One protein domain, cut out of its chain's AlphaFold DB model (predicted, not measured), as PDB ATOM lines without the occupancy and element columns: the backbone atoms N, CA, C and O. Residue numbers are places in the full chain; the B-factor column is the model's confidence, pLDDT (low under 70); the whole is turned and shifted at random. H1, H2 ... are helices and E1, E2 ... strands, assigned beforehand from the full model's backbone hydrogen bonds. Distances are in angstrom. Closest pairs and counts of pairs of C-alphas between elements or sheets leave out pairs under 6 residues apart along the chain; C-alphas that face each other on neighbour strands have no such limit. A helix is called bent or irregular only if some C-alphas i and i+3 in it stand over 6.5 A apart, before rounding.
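What this domain is: This is residues 759 to 912 of the 913 residues of an uncharacterized protein of Caenorhabditis remanei (UniProt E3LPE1). A small hairpin of two short strands, E1 and E2, sits with the short helices H2 and H5 as a head at one end of an elongated, helix-built body. From there the long bent helix H4 runs through the body: H1 and H3 cross its arm H4b, and at the far end are its other arm, H4a, and the long looped residues 820 to 847. The printed part has 154 residues, with five named helices and two strands in the order H1 H2 H3 H4 E1 E2 H5; the sheet, E1 - E2, is antiparallel, and the class is mostly helix. The whole is loose, with a radius of gyration of the C-alphas of 19.5 A and spans of 61 by 33 by 27 A.

Where its parts are: E1 is residues 881 to 883 and E2 residues 888 to 890. H4, residues 848 to 877, was assigned as one helix by its hydrogen bonds but is bent, with C-alphas 857 and 860 6.9 A apart. Its arm H4a, residues 848 to 857, measures 14.4 A; H4b, residues 860 to 877, measures 25.9 A and ends at C-alpha 877 (265.941, 171.403, 275.423). H1, residues 759 to 774, begins at C-alpha 759 (276.089, 168.186, 257.890) and measures 21.2 A. H3, residues 806 to 819, measures 19.9 A. H2 is residues 781 to 786, and H5 is residues 904 to 910, with C-alpha 910 at (267.653, 177.002, 292.718).

How they stand to each other: E1 and E2 form an antiparallel hairpin, with N 881 and O 890 2.9 A apart and N 883 and O 888 3.0 A apart, both within hydrogen-bond range. The closest C-alphas of H2 and E2, Gly 781 and Gln 888, are 6.1 A apart. H2 and H5 are close but not clearly touching, at Trp 785 and Trp 904, 6.8 A. H2 touches H4b at Trp 785 and Leu 877, 6.8 A. H1 touches H4b at Ser 767 and Ala 869, 4.3 A, at a steep tilt of 54 degrees, the same way. H3 touches H4b at Lys 813 and Phe 866, 6.8 A, at a steep tilt of 64 degrees, opposite ways. H4a touches no helix; its line stands at a steep tilt of 55 degrees to that of H4b. In H1, H3, H4a, H4b and H5 every O i to N i+4 pair is within hydrogen-bond range; H2 has 0 of 2, but 2 of 3 O i to N i+3 pairs.

The domain as a whole: The C-alphas farthest apart, those of Ser 836 and Thr 899, are 62.4 A apart. The printed part has no cut. The links H2 to H3, H3 to H4 and E2 to H5 are long. The mean pLDDT of the printed part is 73.6; 36 residues are under 70, among them 759 to 768, 790 to 800 and 908 to 912.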
ATOM      1  N   THR A 759     275.555 168.461 256.539       36.12
ATOM      2  CA  THR A 759     276.089 168.186 257.890       36.12
ATOM      3  C   THR A 759     275.436 169.097 258.942       36.12
ATOM      4  O   THR A 759     275.134 168.666 260.046       36.12
ATOM      5  N   VAL A 760     275.088 170.332 258.555       36.84
ATOM      6  CA  VAL A 760     274.335 171.311 259.365       36.84
ATOM      7  C   VAL A 760     272.835 170.979 259.514       36.84
ATOM      8  O   VAL A 760     272.233 171.300 260.534       36.84
ATOM      9  N   LYS A 761     272.202 170.339 258.521       41.94
ATOM     10  CA  LYS A 761     270.749 170.058 258.473       41.94
ATOM     11  C   LYS A 761     270.373 168.627 258.871       41.94
ATOM     12  O   LYS A 761     269.377 168.459 259.562       41.94
ATOM     13  N   ALA A 762     271.166 167.624 258.509       45.62
ATOM     14  CA  ALA A 762     271.067 166.264 259.023       45.62
ATOM     15  C   ALA A 762     271.301 166.263 260.541       45.62
ATOM     16  O   ALA A 762     270.487 165.709 261.276       45.62
ATOM     17  N   ALA A 763     272.306 167.007 261.029       49.50
ATOM     18  CA  ALA A 763     272.462 167.251 262.462       49.50
ATOM     19  C   ALA A 763     271.237 167.961 263.065       49.50
ATOM     20  O   ALA A 763     270.841 167.623 264.171       49.50
ATOM     21  N   PHE A 764     270.579 168.888 262.355       53.94
ATOM     22  CA  PHE A 764     269.348 169.538 262.834       53.94
ATOM     23  C   PHE A 764     268.136 168.585 262.878       53.94
ATOM     24  O   PHE A 764     267.378 168.601 263.846       53.94
ATOM     25  N   GLN A 765     267.956 167.724 261.872       57.34
ATOM     26  CA  GLN A 765     266.887 166.716 261.827       57.34
ATOM     27  C   GLN A 765     267.093 165.636 262.898       57.34
ATOM     28  O   GLN A 765     266.176 165.356 263.669       57.34
ATOM     29  N   MET A 766     268.311 165.102 263.012       60.81
ATOM     30  CA  MET A 766     268.699 164.155 264.058       60.81
ATOM     31  C   MET A 766     268.620 164.799 265.450       60.81
ATOM     32  O   MET A 766     268.117 164.180 266.380       60.81
ATOM     33  N   SER A 767     269.002 166.073 265.596       68.00
ATOM     34  CA  SER A 767     268.835 166.824 266.847       68.00
ATOM     35  C   SER A 767     267.358 166.990 267.209       68.00
ATOM     36  O   SER A 767     266.992 166.777 268.358       68.00
ATOM     37  N   SER A 768     266.483 167.278 266.240       69.19
ATOM     38  CA  SER A 768     265.030 167.345 266.457       69.19
ATOM     39  C   SER A 768     264.446 166.003 266.921       69.19
ATOM     40  O   SER A 768     263.646 165.975 267.858       69.19
ATOM     41  N   LEU A 769     264.889 164.884 266.333       70.56
ATOM     42  CA  LEU A 769     264.517 163.532 266.766       70.56
ATOM     43  C   LEU A 769     264.999 163.249 268.199       70.56
ATOM     44  O   LEU A 769     264.200 162.869 269.055       70.56
ATOM     45  N   LEU A 770     266.274 163.527 268.491       72.31
ATOM     46  CA  LEU A 770     266.851 163.390 269.831       72.31
ATOM     47  C   LEU A 770     266.149 164.296 270.857       72.31
ATOM     48  O   LEU A 770     265.929 163.862 271.980       72.31
ATOM     49  N   VAL A 771     265.694 165.500 270.486       76.62
ATOM     50  CA  VAL A 771     264.846 166.365 271.332       76.62
ATOM     51  C   VAL A 771     263.510 165.690 271.675       76.62
ATOM     52  O   VAL A 771     263.076 165.778 272.823       76.62
ATOM     53  N   GLN A 772     262.856 164.990 270.736       76.94
ATOM     54  CA  GLN A 772     261.599 164.276 271.030       76.94
ATOM     55  C   GLN A 772     261.794 163.058 271.945       76.94
ATOM     56  O   GLN A 772     260.885 162.741 272.716       76.94
ATOM     57  N   ILE A 773     262.954 162.398 271.871       74.88
ATOM     58  CA  ILE A 773     263.321 161.258 272.725       74.88
ATOM     59  C   ILE A 773     263.716 161.759 274.123       74.88
ATOM     60  O   ILE A 773     263.090 161.401 275.119       74.88
ATOM     61  N   LEU A 774     264.701 162.655 274.203       79.94
ATOM     62  CA  LEU A 774     265.296 163.127 275.457       79.94
ATOM     63  C   LEU A 774     264.318 163.941 276.323       79.94
ATOM     64  O   LEU A 774     264.368 163.847 277.548       79.94
ATOM     65  N   LYS A 775     263.351 164.666 275.734       77.38
ATOM     66  CA  LYS A 775     262.284 165.327 276.521       77.38
ATOM     67  C   LYS A 775     261.353 164.342 277.250       77.38
ATOM     68  O   LYS A 775     260.583 164.770 278.106       77.38
ATOM     69  N   LYS A 776     261.374 163.058 276.866       76.06
ATOM     70  CA  LYS A 776     260.598 161.962 277.469       76.06
ATOM     71  C   LYS A 776     261.463 160.988 278.281       76.06
ATOM     72  O   LYS A 776     260.906 160.164 278.995       76.06
ATOM     73  N   SER A 777     262.795 161.064 278.196       74.75
ATOM     74  CA  SER A 777     263.708 160.099 278.830       74.75
ATOM     75  C   SER A 777     264.003 160.385 280.310       74.75
ATOM     76  O   SER A 777     264.863 159.735 280.896       74.75
ATOM     77  N   THR A 778     263.337 161.371 280.915       77.81
ATOM     78  CA  THR A 778     263.423 161.669 282.353       77.81
ATOM     79  C   THR A 778     262.037 162.002 282.898       77.81
ATOM     80  O   THR A 778     261.194 162.536 282.175       77.81
ATOM     81  N   TYR A 779     261.799 161.703 284.176       73.75
ATOM     82  CA  TYR A 779     260.576 162.081 284.879       73.75
ATOM     83  C   TYR A 779     260.923 162.641 286.272       73.75
ATOM     84  O   TYR A 779     261.612 161.957 287.028       73.75
ATOM     85  N   PRO A 780     260.466 163.855 286.639       77.44
ATOM     86  CA  PRO A 780     259.787 164.842 285.793       77.44
ATOM     87  C   PRO A 780     260.651 165.317 284.612       77.44
ATOM     88  O   PRO A 780     261.872 165.409 284.731       77.44
ATOM     89  N   GLY A 781     260.018 165.663 283.487       77.44
ATOM     90  CA  GLY A 781     260.715 165.913 282.214       77.44
ATOM     91  C   GLY A 781     261.765 167.032 282.227       77.44
ATOM     92  O   GLY A 781     262.665 167.024 281.396       77.44
ATOM     93  N   PHE A 782     261.702 167.974 283.176       84.00
ATOM     94  CA  PHE A 782     262.705 169.039 283.318       84.00
ATOM     95  C   PHE A 782     264.077 168.551 283.815       84.00
ATOM     96  O   PHE A 782     265.068 169.263 283.652       84.00
ATOM     97  N   GLN A 783     264.175 167.351 284.403       83.12
ATOM     98  CA  GLN A 783     265.452 166.828 284.913       83.12
ATOM     99  C   GLN A 783     266.488 166.647 283.788       83.12
ATOM    100  O   GLN A 783     267.685 166.753 284.050       83.12
ATOM    101  N   ILE A 784     266.052 166.477 282.528       84.50
ATOM    102  CA  ILE A 784     266.944 166.403 281.359       84.50
ATOM    103  C   ILE A 784     267.875 167.618 281.223       84.50
ATOM    104  O   ILE A 784     268.988 167.478 280.718       84.50
ATOM    105  N   TRP A 785     267.473 168.804 281.702       85.38
ATOM    106  CA  TRP A 785     268.304 170.008 281.606       85.38
ATOM    107  C   TRP A 785     269.638 169.881 282.354       85.38
ATOM    108  O   TRP A 785     270.617 170.490 281.923       85.38
ATOM    109  N   LYS A 786     269.689 169.066 283.420       80.94
ATOM    110  CA  LYS A 786     270.898 168.792 284.217       80.94
ATOM    111  C   LYS A 786     271.954 167.977 283.467       80.94
ATOM    112  O   LYS A 786     273.079 167.881 283.945       80.94
ATOM    113  N   TYR A 787     271.628 167.378 282.324       81.19
ATOM    114  CA  TYR A 787     272.563 166.539 281.577       81.19
ATOM    115  C   TYR A 787     273.217 167.299 280.423       81.19
ATOM    116  O   TYR A 787     272.630 168.183 279.789       81.19
ATOM    117  N   THR A 788     274.468 166.949 280.140       81.25
ATOM    118  CA  THR A 788     275.233 167.474 279.007       81.25
ATOM    119  C   THR A 788     276.138 166.389 278.423       81.25
ATOM    120  O   THR A 788     276.477 165.411 279.096       81.25
ATOM    121  N   PHE A 789     276.533 166.541 277.160       74.62
ATOM    122  CA  PHE A 789     277.429 165.584 276.501       74.62
ATOM    123  C   PHE A 789     278.909 165.820 276.870       74.62
ATOM    124  O   PHE A 789     279.655 164.871 277.088       74.62
ATOM    125  N   TYR A 790     279.303 167.087 277.058       69.06
ATOM    126  CA  TYR A 790     280.651 167.490 277.480       69.06
ATOM    127  C   TYR A 790     280.592 168.385 278.737       69.06
ATOM    128  O   TYR A 790     280.447 169.598 278.599       69.06
ATOM    129  N   PRO A 791     280.694 167.832 279.964       52.66
ATOM    130  CA  PRO A 791     280.642 168.618 281.207       52.66
ATOM    131  C   PRO A 791     281.973 169.293 281.580       52.66
ATOM    132  O   PRO A 791     282.012 170.099 282.499       52.66
ATOM    133  N   LYS A 792     283.075 168.972 280.886       48.94
ATOM    134  CA  LYS A 792     284.415 169.542 281.123       48.94
ATOM    135  C   LYS A 792     284.829 170.558 280.048       48.94
ATOM    136  O   LYS A 792     285.976 170.568 279.610       48.94
ATOM    137  N   SER A 793     283.897 171.397 279.594       50.22
ATOM    138  CA  SER A 793     284.250 172.607 278.838       50.22
ATOM    139  C   SER A 793     284.769 173.669 279.819       50.22
ATOM    140  O   SER A 793     284.282 173.769 280.943       50.22
ATOM    141  N   SER A 794     285.777 174.453 279.430       44.88
ATOM    142  CA  SER A 794     286.484 175.411 280.301       44.88
ATOM    143  C   SER A 794     285.691 176.699 280.595       44.88
ATOM    144  O   SER A 794     286.260 177.783 280.724       44.88
ATOM    145  N   LYS A 795     284.359 176.603 280.679       50.59
ATOM    146  CA  LYS A 795     283.436 177.727 280.858       50.59
ATOM    147  C   LYS A 795     282.717 177.620 282.198       50.59
ATOM    148  O   LYS A 795     282.099 176.606 282.502       50.59
ATOM    149  N   SER A 796     282.683 178.727 282.938       48.12
ATOM    150  CA  SER A 796     282.010 178.875 284.242       48.12
ATOM    151  C   SER A 796     280.487 178.643 284.232       48.12
ATOM    152  O   SER A 796     279.847 178.735 285.273       48.12
ATOM    153  N   ALA A 797     279.893 178.332 283.077       51.28
ATOM    154  CA  ALA A 797     278.483 177.980 282.939       51.28
ATOM    155  C   ALA A 797     278.200 176.468 283.046       51.28
ATOM    156  O   ALA A 797     277.050 176.105 283.285       51.28
ATOM    157  N   ASP A 798     279.202 175.594 282.869       53.94
ATOM    158  CA  ASP A 798     278.983 174.139 282.768       53.94
ATOM    159  C   ASP A 798     279.019 173.392 284.119       53.94
ATOM    160  O   ASP A 798     278.685 172.208 284.175       53.94
ATOM    161  N   VAL A 799     279.348 174.080 285.220       58.34
ATOM    162  CA  VAL A 799     279.530 173.496 286.573       58.34
ATOM    163  C   VAL A 799     278.271 172.800 287.121       58.34
ATOM    164  O   VAL A 799     278.366 171.942 287.991       58.34
ATOM    165  N   HIS A 800     277.090 173.140 286.595       65.06
ATOM    166  CA  HIS A 800     275.796 172.595 287.024       65.06
ATOM    167  C   HIS A 800     275.302 171.408 286.163       65.06
ATOM    168  O   HIS A 800     274.119 171.067 286.233       65.06
ATOM    169  N   PHE A 801     276.157 170.796 285.326       72.50
ATOM    170  CA  PHE A 801     275.770 169.664 284.472       72.50
ATOM    171  C   PHE A 801     276.468 168.344 284.819       72.50
ATOM    172  O   PHE A 801     277.689 168.261 284.949       72.50
ATOM    173  N   HIS A 802     275.692 167.260 284.831       78.62
ATOM    174  CA  HIS A 802     276.193 165.889 284.854       78.62
ATOM    175  C   HIS A 802     276.533 165.402 283.432       78.62
ATOM    176  O   HIS A 802     275.888 165.797 282.453       78.62
ATOM    177  N   LYS A 803     277.512 164.491 283.302       78.38
ATOM    178  CA  LYS A 803     277.726 163.747 282.046       78.38
ATOM    179  C   LYS A 803     276.472 162.917 281.747       78.38
ATOM    180  O   LYS A 803     275.925 162.281 282.646       78.38
ATOM    181  N   THR A 804     276.035 162.888 280.492       80.69
ATOM    182  CA  THR A 804     275.052 161.891 280.034       80.69
ATOM    183  C   THR A 804     275.658 160.484 280.200       80.69
ATOM    184  O   THR A 804     276.802 160.302 279.780       80.69
ATOM    185  N   PRO A 805     274.964 159.504 280.817       82.19
ATOM    186  CA  PRO A 805     275.510 158.159 281.026       82.19
ATOM    187  C   PRO A 805     275.941 157.468 279.723       82.19
ATOM    188  O   PRO A 805     275.220 157.537 278.727       82.19
ATOM    189  N   GLU A 806     277.089 156.775 279.748       78.31
ATOM    190  CA  GLU A 806     277.716 156.130 278.575       78.31
ATOM    191  C   GLU A 806     276.730 155.231 277.810       78.31
ATOM    192  O   GLU A 806     276.482 155.447 276.628       78.31
ATOM    193  N   HIS A 807     276.057 154.314 278.512       77.62
ATOM    194  CA  HIS A 807     275.111 153.365 277.915       77.62
ATOM    195  C   HIS A 807     273.911 154.039 277.220       77.62
ATOM    196  O   HIS A 807     273.360 153.489 276.268       77.62
ATOM    197  N   ILE A 808     273.504 155.243 277.653       77.88
ATOM    198  CA  ILE A 808     272.448 156.024 276.983       77.88
ATOM    199  C   ILE A 808     273.003 156.664 275.706       77.88
ATOM    200  O   ILE A 808     272.321 156.679 274.684       77.88
ATOM    201  N   VAL A 809     274.243 157.163 275.737       82.06
ATOM    202  CA  VAL A 809     274.934 157.666 274.539       82.06
ATOM    203  C   VAL A 809     275.072 156.554 273.500       82.06
ATOM    204  O   VAL A 809     274.775 156.792 272.332       82.06
ATOM    205  N   GLU A 810     275.469 155.353 273.911       81.81
ATOM    206  CA  GLU A 810     275.644 154.200 273.020       81.81
ATOM    207  C   GLU A 810     274.306 153.720 272.447       81.81
ATOM    208  O   GLU A 810     274.160 153.669 271.229       81.81
ATOM    209  N   SER A 811     273.276 153.556 273.283       79.94
ATOM    210  CA  SER A 811     271.916 153.231 272.818       79.94
ATOM    211  C   SER A 811     271.390 154.229 271.773       79.94
ATOM    212  O   SER A 811     270.768 153.842 270.784       79.94
ATOM    213  N   LEU A 812     271.645 155.532 271.962       79.56
ATOM    214  CA  LEU A 812     271.231 156.576 271.015       79.56
ATOM    215  C   LEU A 812     272.101 156.611 269.748       79.56
ATOM    216  O   LEU A 812     271.584 156.924 268.676       79.56
ATOM    217  N   LYS A 813     273.394 156.290 269.854       80.62
ATOM    218  CA  LYS A 813     274.350 156.165 268.740       80.62
ATOM    219  C   LYS A 813     273.962 155.004 267.825       80.62
ATOM    220  O   LYS A 813     273.886 155.198 266.613       80.62
ATOM    221  N   ASP A 814     273.640 153.844 268.389       78.19
ATOM    222  CA  ASP A 814     273.293 152.651 267.612       78.19
ATOM    223  C   ASP A 814     271.901 152.768 266.984       78.19
ATOM    224  O   ASP A 814     271.740 152.476 265.799       78.19
ATOM    225  N   PHE A 815     270.935 153.362 267.696       75.00
ATOM    226  CA  PHE A 815     269.669 153.814 267.104       75.00
ATOM    227  C   PHE A 815     269.887 154.795 265.937       75.00
ATOM    228  O   PHE A 815     269.223 154.698 264.906       75.00
ATOM    229  N   CYS A 816     270.848 155.722 266.042       66.38
ATOM    230  CA  CYS A 816     271.180 156.626 264.937       66.38
ATOM    231  C   CYS A 816     271.885 155.918 263.770       66.38
ATOM    232  O   CYS A 816     271.685 156.329 262.625       66.38
ATOM    233  N   PHE A 817     272.660 154.852 264.001       72.12
ATOM    234  CA  PHE A 817     273.181 154.006 262.920       72.12
ATOM    235  C   PHE A 817     272.069 153.220 262.218       72.12
ATOM    236  O   PHE A 817     272.087 153.134 260.990       72.12
ATOM    237  N   ASP A 818     271.092 152.693 262.953       68.81
ATOM    238  CA  ASP A 818     269.961 151.954 262.381       68.81
ATOM    239  C   ASP A 818     269.059 152.868 261.534       68.81
ATOM    240  O   ASP A 818     268.900 152.657 260.331       68.81
ATOM    241  N   VAL A 819     268.618 153.999 262.100       58.50
ATOM    242  CA  VAL A 819     267.786 155.011 261.410       58.50
ATOM    243  C   VAL A 819     268.481 155.632 260.183       58.50
ATOM    244  O   VAL A 819     267.808 156.146 259.290       58.50
ATOM    245  N   THR A 820     269.815 155.576 260.092       59.59
ATOM    246  CA  THR A 820     270.579 156.033 258.911       59.59
ATOM    247  C   THR A 820     270.983 154.909 257.949       59.59
ATOM    248  O   THR A 820     271.735 155.157 257.002       59.59
ATOM    249  N   GLY A 821     270.519 153.670 258.154       67.50
ATOM    250  CA  GLY A 821     270.874 152.523 257.307       67.50
ATOM    251  C   GLY A 821     272.376 152.215 257.309       67.50
ATOM    252  O   GLY A 821     272.938 151.811 256.287       67.50
ATOM    253  N   CYS A 822     273.044 152.479 258.434       74.69
ATOM    254  CA  CYS A 822     274.485 152.330 258.659       74.69
ATOM    255  C   CYS A 822     274.812 151.395 259.846       74.69
ATOM    256  O   CYS A 822     275.975 151.279 260.248       74.69
ATOM    257  N   PHE A 823     273.804 150.706 260.392       82.44
ATOM    258  CA  PHE A 823     273.988 149.630 261.362       82.44
ATOM    259  C   PHE A 823     274.695 148.421 260.729       82.44
ATOM    260  O   PHE A 823     274.382 148.010 259.605       82.44
ATOM    261  N   LEU A 824     275.639 147.865 261.482       82.69
ATOM    262  CA  LEU A 824     276.386 146.641 261.221       82.69
ATOM    263  C   LEU A 824     276.579 145.929 262.572       82.69
ATOM    264  O   LEU A 824     276.887 146.635 263.537       82.69
ATOM    265  N   PRO A 825     276.456 144.591 262.640       83.88
ATOM    266  CA  PRO A 825     277.028 143.794 263.726       83.88
ATOM    267  C   PRO A 825     278.538 144.032 263.850       83.88
ATOM    268  O   PRO A 825     279.195 144.357 262.854       83.88
ATOM    269  N   ASP A 826     279.088 143.842 265.050       81.25
ATOM    270  CA  ASP A 826     280.504 144.117 265.326       81.25
ATOM    271  C   ASP A 826     281.453 143.240 264.491       81.25
ATOM    272  O   ASP A 826     282.495 143.717 264.035       81.25
ATOM    273  N   ASP A 827     281.032 142.015 264.164       82.31
ATOM    274  CA  ASP A 827     281.745 141.073 263.288       82.31
ATOM    275  C   ASP A 827     282.014 141.644 261.881       82.31
ATOM    276  O   ASP A 827     282.998 141.293 261.234       82.31
ATOM    277  N   PHE A 828     281.190 142.589 261.408       83.69
ATOM    278  CA  PHE A 828     281.386 143.268 260.122       83.69
ATOM    279  C   PHE A 828     282.170 144.579 260.217       83.69
ATOM    280  O   PHE A 828     282.251 145.288 259.210       83.69
ATOM    281  N   LEU A 829     282.746 144.949 261.362       81.75
ATOM    282  CA  LEU A 829     283.528 146.189 261.475       81.75
ATOM    283  C   LEU A 829     284.970 146.047 260.963       81.75
ATOM    284  O   LEU A 829     285.525 147.037 260.484       81.75
ATOM    285  N   GLY A 830     285.546 144.842 261.011       76.69
ATOM    286  CA  GLY A 830     286.880 144.514 260.488       76.69
ATOM    287  C   GLY A 830     286.847 143.641 259.230       76.69
ATOM    288  O   GLY A 830     285.803 143.116 258.857       76.69
ATOM    289  N   ASP A 831     287.985 143.489 258.553       77.06
ATOM    290  CA  ASP A 831     288.149 142.506 257.471       77.06
ATOM    291  C   ASP A 831     288.668 141.160 258.014       77.06
ATOM    292  O   ASP A 831     289.437 141.168 258.980       77.06
ATOM    293  N   PRO A 832     288.318 140.015 257.392       81.62
ATOM    294  CA  PRO A 832     287.522 139.862 256.166       81.62
ATOM    295  C   PRO A 832     286.002 139.991 256.382       81.62
ATOM    296  O   PRO A 832     285.506 139.918 257.500       81.62
ATOM    297  N   ILE A 833     285.249 140.158 255.291       82.31
ATOM    298  CA  ILE A 833     283.782 140.024 255.289       82.31
ATOM    299  C   ILE A 833     283.435 138.535 255.186       82.31
ATOM    300  O   ILE A 833     283.795 137.902 254.194       82.31
ATOM    301  N   ASP A 834     282.714 137.996 256.171       81.06
ATOM    302  CA  ASP A 834     282.091 136.673 256.067       81.06
ATOM    303  C   ASP A 834     280.822 136.755 255.201       81.06
ATOM    304  O   ASP A 834     279.852 137.438 255.539       81.06
ATOM    305  N   GLU A 835     280.838 136.065 254.061       76.88
ATOM    306  CA  GLU A 835     279.713 136.004 253.122       76.88
ATOM    307  C   GLU A 835     278.641 134.978 253.534       76.88
ATOM    308  O   GLU A 835     277.543 135.001 252.982       76.88
ATOM    309  N   SER A 836     278.922 134.120 254.523       77.56
ATOM    310  CA  SER A 836     278.006 133.092 255.047       77.56
ATOM    311  C   SER A 836     277.208 133.522 256.288       77.56
ATOM    312  O   SER A 836     276.263 132.846 256.693       77.56
ATOM    313  N   HIS A 837     277.552 134.659 256.895       82.50
ATOM    314  CA  HIS A 837     276.939 135.123 258.137       82.50
ATOM    315  C   HIS A 837     275.502 135.657 257.930       82.50
ATOM    316  O   HIS A 837     275.279 136.581 257.145       82.50
ATOM    317  N   TRP A 838     274.543 135.167 258.735       82.31
ATOM    318  CA  TRP A 838     273.074 135.383 258.671       82.31
ATOM    319  C   TRP A 838     272.564 136.812 258.391       82.31
ATOM    320  O   TRP A 838     271.447 137.008 257.912       82.31
ATOM    321  N   PHE A 839     273.335 137.838 258.746       81.62
ATOM    322  CA  PHE A 839     273.004 139.238 258.463       81.62
ATOM    323  C   PHE A 839     273.025 139.552 256.956       81.62
ATOM    324  O   PHE A 839     272.225 140.369 256.505       81.62
ATOM    325  N   MET A 840     273.883 138.880 256.179       78.19
ATOM    326  CA  MET A 840     273.995 139.041 254.722       78.19
ATOM    327  C   MET A 840     272.693 138.649 254.014       78.19
ATOM    328  O   MET A 840     272.211 139.396 253.167       78.19
ATOM    329  N   GLU A 841     272.068 137.544 254.432       72.75
ATOM    330  CA  GLU A 841     270.780 137.057 253.906       72.75
ATOM    331  C   GLU A 841     269.619 138.043 254.128       72.75
ATOM    332  O   GLU A 841     268.605 137.992 253.433       72.75
ATOM    333  N   LYS A 842     269.753 138.952 255.103       73.12
ATOM    334  CA  LYS A 842     268.732 139.945 255.472       73.12
ATOM    335  C   LYS A 842     268.951 141.313 254.814       73.12
ATOM    336  O   LYS A 842     268.185 142.240 255.081       73.12
ATOM    337  N   LEU A 843     269.969 141.469 253.963       71.44
ATOM    338  CA  LEU A 843     270.194 142.696 253.196       71.44
ATOM    339  C   LEU A 843     269.361 142.672 251.898       71.44
ATOM    340  O   LEU A 843     269.575 141.802 251.058       71.44
ATOM    341  N   PRO A 844     268.441 143.634 251.668       59.84
ATOM    342  CA  PRO A 844     267.516 143.622 250.527       59.84
ATOM    343  C   PRO A 844     268.166 144.126 249.219       59.84
ATOM    344  O   PRO A 844     267.564 144.899 248.474       59.84
ATOM    345  N   PHE A 845     269.418 143.743 248.955       63.56
ATOM    346  CA  PHE A 845     270.240 144.282 247.870       63.56
ATOM    347  C   PHE A 845     270.989 143.174 247.121       63.56
ATOM    348  O   PHE A 845     271.637 142.335 247.738       63.56
ATOM    349  N   ASN A 846     270.992 143.244 245.786       59.19
ATOM    350  CA  ASN A 846     271.640 142.261 244.900       59.19
ATOM    351  C   ASN A 846     273.181 142.177 245.035       59.19
ATOM    352  O   ASN A 846     273.800 141.344 244.381       59.19
ATOM    353  N   ASP A 847     273.798 143.049 245.835       75.88
ATOM    354  CA  ASP A 847     275.220 143.027 246.183       75.88
ATOM    355  C   ASP A 847     275.381 143.403 247.667       75.88
ATOM    356  O   ASP A 847     275.591 144.564 248.039       75.88
ATOM    357  N   ALA A 848     275.235 142.395 248.530       76.38
ATOM    358  CA  ALA A 848     275.386 142.530 249.976       76.38
ATOM    359  C   ALA A 848     276.803 142.989 250.375       76.38
ATOM    360  O   ALA A 848     276.961 143.780 251.306       76.38
ATOM    361  N   ARG A 849     277.841 142.556 249.647       80.06
ATOM    362  CA  ARG A 849     279.247 142.862 249.958       80.06
ATOM    363  C   ARG A 849     279.559 144.344 249.756       80.06
ATOM    364  O   ARG A 849     280.147 144.972 250.641       80.06
ATOM    365  N   THR A 850     279.120 144.936 248.646       80.00
ATOM    366  CA  THR A 850     279.246 146.386 248.413       80.00
ATOM    367  C   THR A 850     278.440 147.194 249.434       80.00
ATOM    368  O   THR A 850     278.896 148.256 249.865       80.00
ATOM    369  N   GLU A 851     277.287 146.694 249.892       79.12
ATOM    370  CA  GLU A 851     276.496 147.341 250.949       79.12
ATOM    371  C   GLU A 851     277.214 147.337 252.315       79.12
ATOM    372  O   GLU A 851     277.270 148.384 252.967       79.12
ATOM    373  N   ILE A 852     277.848 146.231 252.733       82.88
ATOM    374  CA  ILE A 852     278.699 146.201 253.944       82.88
ATOM    375  C   ILE A 852     279.824 147.245 253.840       82.88
ATOM    376  O   ILE A 852     280.015 148.055 254.754       82.88
ATOM    377  N   ILE A 853     280.527 147.292 252.703       81.19
ATOM    378  CA  ILE A 853     281.612 148.257 252.448       81.19
ATOM    379  C   ILE A 853     281.090 149.706 252.491       81.19
ATOM    380  O   ILE A 853     281.734 150.581 253.083       81.19
ATOM    381  N   ARG A 854     279.899 149.979 251.934       82.38
ATOM    382  CA  ARG A 854     279.240 151.292 252.036       82.38
ATOM    383  C   ARG A 854     278.963 151.655 253.494       82.38
ATOM    384  O   ARG A 854     279.283 152.773 253.901       82.38
ATOM    385  N   ARG A 855     278.390 150.744 254.286       79.94
ATOM    386  CA  ARG A 855     278.057 150.996 255.699       79.94
ATOM    387  C   ARG A 855     279.296 151.310 256.528       79.94
ATOM    388  O   ARG A 855     279.293 152.329 257.215       79.94
ATOM    389  N   ARG A 856     280.380 150.531 256.390       83.62
ATOM    390  CA  ARG A 856     281.684 150.826 257.026       83.62
ATOM    391  C   ARG A 856     282.132 152.259 256.747       83.62
ATOM    392  O   ARG A 856     282.385 153.019 257.677       83.62
ATOM    393  N   LYS A 857     282.143 152.655 255.469       78.69
ATOM    394  CA  LYS A 857     282.560 153.997 255.027       78.69
ATOM    395  C   LYS A 857     281.673 155.128 255.566       78.69
ATOM    396  O   LYS A 857     282.159 156.242 255.746       78.69
ATOM    397  N   MET A 858     280.392 154.863 255.826       73.50
ATOM    398  CA  MET A 858     279.435 155.864 256.315       73.50
ATOM    399  C   MET A 858     279.356 155.980 257.846       73.50
ATOM    400  O   MET A 858     278.890 157.012 258.330       73.50
ATOM    401  N   ARG A 859     279.834 154.993 258.623       80.56
ATOM    402  CA  ARG A 859     279.763 155.035 260.100       80.56
ATOM    403  C   ARG A 859     280.480 156.251 260.702       80.56
ATOM    404  O   ARG A 859     279.917 156.883 261.589       80.56
ATOM    405  N   GLN A 860     281.651 156.643 260.195       77.81
ATOM    406  CA  GLN A 860     282.378 157.804 260.736       77.81
ATOM    407  C   GLN A 860     281.632 159.147 260.508       77.81
ATOM    408  O   GLN A 860     281.357 159.830 261.497       77.81
ATOM    409  N   PRO A 861     281.179 159.506 259.284       71.19
ATOM    410  CA  PRO A 861     280.320 160.681 259.075       71.19
ATOM    411  C   PRO A 861     279.017 160.689 259.893       71.19
ATOM    412  O   PRO A 861     278.565 161.751 260.333       71.19
ATOM    413  N   VAL A 862     278.398 159.521 260.118       68.50
ATOM    414  CA  VAL A 862     277.199 159.414 260.970       68.50
ATOM    415  C   VAL A 862     277.544 159.657 262.443       68.50
ATOM    416  O   VAL A 862     276.806 160.381 263.108       68.50
ATOM    417  N   LEU A 863     278.671 159.145 262.945       77.38
ATOM    418  CA  LEU A 863     279.131 159.356 264.324       77.38
ATOM    419  C   LEU A 863     279.442 160.835 264.622       77.38
ATOM    420  O   LEU A 863     279.074 161.354 265.680       77.38
ATOM    421  N   GLU A 864     280.063 161.537 263.675       74.56
ATOM    422  CA  GLU A 864     280.301 162.987 263.746       74.56
ATOM    423  C   GLU A 864     278.978 163.772 263.746       74.56
ATOM    424  O   GLU A 864     278.757 164.644 264.592       74.56
ATOM    425  N   THR A 865     278.049 163.406 262.856       71.62
ATOM    426  CA  THR A 865     276.712 164.021 262.772       71.62
ATOM    427  C   THR A 865     275.907 163.801 264.057       71.62
ATOM    428  O   THR A 865     275.315 164.749 264.575       71.62
ATOM    429  N   PHE A 866     275.932 162.586 264.613       79.00
ATOM    430  CA  PHE A 866     275.319 162.227 265.895       79.00
ATOM    431  C   PHE A 866     275.889 163.052 267.053       79.00
ATOM    432  O   PHE A 866     275.134 163.630 267.834       79.00
ATOM    433  N   THR A 867     277.216 163.174 267.122       80.50
ATOM    434  CA  THR A 867     277.924 163.950 268.151       80.50
ATOM    435  C   THR A 867     277.464 165.411 268.165       80.50
ATOM    436  O   THR A 867     277.119 165.957 269.218       80.50
ATOM    437  N   MET A 868     277.375 166.042 266.987       74.31
ATOM    438  CA  MET A 868     276.843 167.404 266.854       74.31
ATOM    439  C   MET A 868     275.344 167.482 267.190       74.31
ATOM    440  O   MET A 868     274.911 168.411 267.877       74.31
ATOM    441  N   ALA A 869     274.551 166.509 266.732       72.25
ATOM    442  CA  ALA A 869     273.104 166.464 266.930       72.25
ATOM    443  C   ALA A 869     272.704 166.320 268.407       72.25
ATOM    444  O   ALA A 869     271.796 167.023 268.860       72.25
ATOM    445  N   LEU A 870     273.392 165.457 269.161       80.69
ATOM    446  CA  LEU A 870     273.154 165.204 270.584       80.69
ATOM    447  C   LEU A 870     273.506 166.424 271.443       80.69
ATOM    448  O   LEU A 870     272.699 166.850 272.275       80.69
ATOM    449  N   TRP A 871     274.663 167.048 271.197       82.56
ATOM    450  CA  TRP A 871     275.040 168.301 271.859       82.56
ATOM    451  C   TRP A 871     274.019 169.413 271.582       82.56
ATOM    452  O   TRP A 871     273.541 170.073 272.511       82.56
ATOM    453  N   GLN A 872     273.615 169.580 270.320       77.44
ATOM    454  CA  GLN A 872     272.617 170.578 269.942       77.44
ATOM    455  C   GLN A 872     271.220 170.243 270.495       77.44
ATOM    456  O   GLN A 872     270.472 171.166 270.816       77.44
ATOM    457  N   ALA A 873     270.870 168.965 270.682       78.06
ATOM    458  CA  ALA A 873     269.582 168.549 271.242       78.06
ATOM    459  C   ALA A 873     269.478 168.924 272.725       78.06
ATOM    460  O   ALA A 873     268.544 169.620 273.125       78.06
ATOM    461  N   LEU A 874     270.488 168.555 273.520       83.31
ATOM    462  CA  LEU A 874     270.583 168.909 274.941       83.31
ATOM    463  C   LEU A 874     270.623 170.432 275.144       83.31
ATOM    464  O   LEU A 874     269.957 170.955 276.036       83.31
ATOM    465  N   ARG A 875     271.319 171.169 274.266       81.38
ATOM    466  CA  ARG A 875     271.290 172.641 274.251       81.38
ATOM    467  C   ARG A 875     269.899 173.196 273.923       81.38
ATOM    468  O   ARG A 875     269.470 174.155 274.553       81.38
ATOM    469  N   THR A 876     269.195 172.607 272.957       81.69
ATOM    470  CA  THR A 876     267.865 173.061 272.513       81.69
ATOM    471  C   THR A 876     266.793 172.819 273.579       81.69
ATOM    472  O   THR A 876     265.923 173.667 273.763       81.69
ATOM    473  N   LEU A 877     266.877 171.720 274.335       83.06
ATOM    474  CA  LEU A 877     265.941 171.403 275.423       83.06
ATOM    475  C   LEU A 877     265.941 172.435 276.556       83.06
ATOM    476  O   LEU A 877     264.902 172.644 277.173       83.06
ATOM    477  N   ARG A 878     267.061 173.125 276.799       82.94
ATOM    478  CA  ARG A 878     267.161 174.196 277.812       82.94
ATOM    479  C   ARG A 878     266.367 175.460 277.436       82.94
ATOM    480  O   ARG A 878     266.115 176.286 278.305       82.94
ATOM    481  N   ASN A 879     265.928 175.574 276.176       81.62
ATOM    482  CA  ASN A 879     265.022 176.624 275.694       81.62
ATOM    483  C   ASN A 879     263.534 176.214 275.750       81.62
ATOM    484  O   ASN A 879     262.667 177.037 275.463       81.62
ATOM    485  N   TYR A 880     263.218 174.951 276.057       85.19
ATOM    486  CA  TYR A 880     261.843 174.528 276.335       85.19
ATOM    487  C   TYR A 880     261.498 174.929 277.769       85.19
ATOM    488  O   TYR A 880     262.368 174.931 278.638       85.19
ATOM    489  N   HIS A 881     260.233 175.246 278.031       86.56
ATOM    490  CA  HIS A 881     259.762 175.487 279.394       86.56
ATOM    491  C   HIS A 881     259.038 174.243 279.902       86.56
ATOM    492  O   HIS A 881     258.432 173.506 279.122       86.56
ATOM    493  N   TYR A 882     259.076 174.026 281.210       86.44
ATOM    494  CA  TYR A 882     258.291 172.999 281.872       86.44
ATOM    495  C   TYR A 882     256.966 173.588 282.355       86.44
ATOM    496  O   TYR A 882     256.941 174.500 283.187       86.44
ATOM    497  N   ASP A 883     255.869 173.068 281.820       84.69
ATOM    498  CA  ASP A 883     254.524 173.394 282.276       84.69
ATOM    499  C   ASP A 883     254.149 172.506 283.472       84.69
ATOM    500  O   ASP A 883     254.194 171.276 283.404       84.69
ATOM    501  N   LEU A 884     253.774 173.152 284.577       80.12
ATOM    502  CA  LEU A 884     253.379 172.494 285.821       80.12
ATOM    503  C   LEU A 884     252.035 171.756 285.694       80.12
ATOM    504  O   LEU A 884     251.819 170.784 286.419       80.12
ATOM    505  N   SER A 885     251.159 172.185 284.777       77.75
ATOM    506  CA  SER A 885     249.819 171.621 284.590       77.75
ATOM    507  C   SER A 885     249.836 170.339 283.749       77.75
ATOM    508  O   SER A 885     249.420 169.290 284.237       77.75
ATOM    509  N   SER A 886     250.405 170.361 282.537       77.19
ATOM    510  CA  SER A 886     250.574 169.155 281.702       77.19
ATOM    511  C   SER A 886     251.740 168.251 282.118       77.19
ATOM    512  O   SER A 886     251.838 167.124 281.627       77.19
ATOM    513  N   ARG A 887     252.630 168.727 283.006       78.38
ATOM    514  CA  ARG A 887     253.885 168.070 283.425       78.38
ATOM    515  C   ARG A 887     254.858 167.773 282.270       78.38
ATOM    516  O   ARG A 887     255.628 166.813 282.331       78.38
ATOM    517  N   GLN A 888     254.836 168.582 281.208       80.12
ATOM    518  CA  GLN A 888     255.636 168.367 279.994       80.12
ATOM    519  C   GLN A 888     256.586 169.527 279.677       80.12
ATOM    520  O   GLN A 888     256.358 170.679 280.044       80.12
ATOM    521  N   LEU A 889     257.655 169.209 278.935       80.94
ATOM    522  CA  LEU A 889     258.503 170.203 278.278       80.94
ATOM    523  C   LEU A 889     257.868 170.659 276.960       80.94
ATOM    524  O   LEU A 889     257.728 169.870 276.018       80.94
ATOM    525  N   LEU A 890     257.544 171.948 276.883       82.94
ATOM    526  CA  LEU A 890     256.845 172.587 275.770       82.94
ATOM    527  C   LEU A 890     257.671 173.744 275.183       82.94
ATOM    528  O   LEU A 890     258.394 174.449 275.888       82.94
ATOM    529  N   ASN A 891     257.546 173.960 273.872       79.19
ATOM    530  CA  ASN A 891     258.152 175.101 273.186       79.19
ATOM    531  C   ASN A 891     257.207 176.308 273.298       79.19
ATOM    532  O   ASN A 891     256.242 176.419 272.543       79.19
ATOM    533  N   CYS A 892     257.432 177.163 274.295       75.00
ATOM    534  CA  CYS A 892     256.512 178.244 274.635       75.00
ATOM    535  C   CYS A 892     256.622 179.430 273.661       75.00
ATOM    536  O   CYS A 892     257.699 179.993 273.457       75.00
ATOM    537  N   THR A 893     255.482 179.863 273.118       74.38
ATOM    538  CA  THR A 893     255.374 181.014 272.205       74.38
ATOM    539  C   THR A 893     255.890 182.317 272.818       74.38
ATOM    540  O   THR A 893     256.554 183.079 272.119       74.38
ATOM    541  N   SER A 894     255.662 182.540 274.117       71.31
ATOM    542  CA  SER A 894     256.086 183.749 274.844       71.31
ATOM    543  C   SER A 894     257.572 183.781 275.235       71.31
ATOM    544  O   SER A 894     258.022 184.789 275.763       71.31
ATOM    545  N   ARG A 895     258.339 182.701 275.000       75.75
ATOM    546  CA  ARG A 895     259.810 182.636 275.179       75.75
ATOM    547  C   ARG A 895     260.316 183.331 276.466       75.75
ATOM    548  O   ARG A 895     259.853 183.008 277.559       75.75
ATOM    549  N   GLY A 896     261.267 184.266 276.354       68.56
ATOM    550  CA  GLY A 896     261.905 184.940 277.491       68.56
ATOM    551  C   GLY A 896     260.914 185.604 278.450       68.56
ATOM    552  O   GLY A 896     261.100 185.518 279.662       68.56
ATOM    553  N   ASP A 897     259.808 186.132 277.929       74.00
ATOM    554  CA  ASP A 897     258.814 186.910 278.679       74.00
ATOM    555  C   ASP A 897     257.754 186.032 279.377       74.00
ATOM    556  O   ASP A 897     256.867 186.523 280.071       74.00
ATOM    557  N   CYS A 898     257.824 184.706 279.217       78.25
ATOM    558  CA  CYS A 898     256.889 183.781 279.851       78.25
ATOM    559  C   CYS A 898     257.063 183.748 281.380       78.25
ATOM    560  O   CYS A 898     258.110 183.329 281.875       78.25
ATOM    561  N   THR A 899     256.022 184.110 282.127       76.06
ATOM    562  CA  THR A 899     255.955 183.972 283.596       76.06
ATOM    563  C   THR A 899     255.231 182.701 284.058       76.06
ATOM    564  O   THR A 899     255.453 182.246 285.175       76.06
ATOM    565  N   ALA A 900     254.395 182.101 283.203       77.94
ATOM    566  CA  ALA A 900     253.503 180.989 283.555       77.94
ATOM    567  C   ALA A 900     254.159 179.590 283.582       77.94
ATOM    568  O   ALA A 900     253.551 178.638 284.065       77.94
ATOM    569  N   HIS A 901     255.380 179.442 283.057       86.06
ATOM    570  CA  HIS A 901     256.075 178.154 282.965       86.06
ATOM    571  C   HIS A 901     257.465 178.218 283.609       86.06
ATOM    572  O   HIS A 901     258.130 179.256 283.600       86.06
ATOM    573  N   LEU A 902     257.939 177.083 284.126       83.62
ATOM    574  CA  LEU A 902     259.250 176.976 284.763       83.62
ATOM    575  C   LEU A 902     260.345 176.879 283.685       83.62
ATOM    576  O   LEU A 902     260.236 176.081 282.755       83.62
ATOM    577  N   LYS A 903     261.401 177.693 283.795       85.88
ATOM    578  CA  LYS A 903     262.534 177.740 282.848       85.88
ATOM    579  C   LYS A 903     263.786 177.089 283.435       85.88
ATOM    580  O   LYS A 903     263.944 177.044 284.656       85.88
ATOM    581  N   TRP A 904     264.733 176.708 282.576       80.00
ATOM    582  CA  TRP A 904     266.079 176.287 282.996       80.00
ATOM    583  C   TRP A 904     266.748 177.303 283.939       80.00
ATOM    584  O   TRP A 904     267.366 176.915 284.924       80.00
ATOM    585  N   GLU A 905     266.566 178.602 283.695       75.50
ATOM    586  CA  GLU A 905     267.114 179.681 284.530       75.50
ATOM    587  C   GLU A 905     266.582 179.651 285.971       75.50
ATOM    588  O   GLU A 905     267.334 179.899 286.910       75.50
ATOM    589  N   HIS A 906     265.317 179.258 286.169       77.88
ATOM    590  CA  HIS A 906     264.747 179.094 287.509       77.88
ATOM    591  C   HIS A 906     265.417 177.912 288.230       77.88
ATOM    592  O   HIS A 906     265.726 178.003 289.415       77.88
ATOM    593  N   LEU A 907     265.705 176.821 287.504       73.25
ATOM    594  CA  LEU A 907     266.427 175.666 288.048       73.25
ATOM    595  C   LEU A 907     267.894 175.996 288.366       73.25
ATOM    596  O   LEU A 907     268.420 175.532 289.374       73.25
ATOM    597  N   LYS A 908     268.546 176.821 287.535       66.00
ATOM    598  CA  LYS A 908     269.917 177.297 287.761       66.00
ATOM    599  C   LYS A 908     270.016 178.143 289.035       66.00
ATOM    600  O   LYS A 908     270.957 177.969 289.798       66.00
ATOM    601  N   ASN A 909     269.037 179.016 289.279       62.12
ATOM    602  CA  ASN A 909     269.002 179.854 290.481       62.12
ATOM    603  C   ASN A 909     268.643 179.057 291.751       62.12
ATOM    604  O   ASN A 909     269.060 179.440 292.838       62.12
ATOM    605  N   LEU A 910     267.910 177.943 291.619       56.12
ATOM    606  CA  LEU A 910     267.653 177.002 292.718       56.12
ATOM    607  C   LEU A 910     268.884 176.157 293.087       56.12
ATOM    608  O   LEU A 910     268.996 175.740 294.232       56.12
ATOM    609  N   ALA A 911     269.824 175.937 292.161       49.00
ATOM    610  CA  ALA A 911     271.060 175.174 292.382       49.00
ATOM    611  C   ALA A 911     272.174 175.978 293.101       49.00
ATOM    612  O   ALA A 911     273.359 175.816 292.799       49.00
ATOM    613  N   LEU A 912     271.774 176.867 294.017       41.09
ATOM    614  CA  LEU A 912     272.629 177.585 294.977       41.09
ATOM    615  C   LEU A 912     272.434 177.082 296.426       41.09
ATOM    616  O   LEU A 912     272.987 177.672 297.352       41.09
TER     617      LEU A 912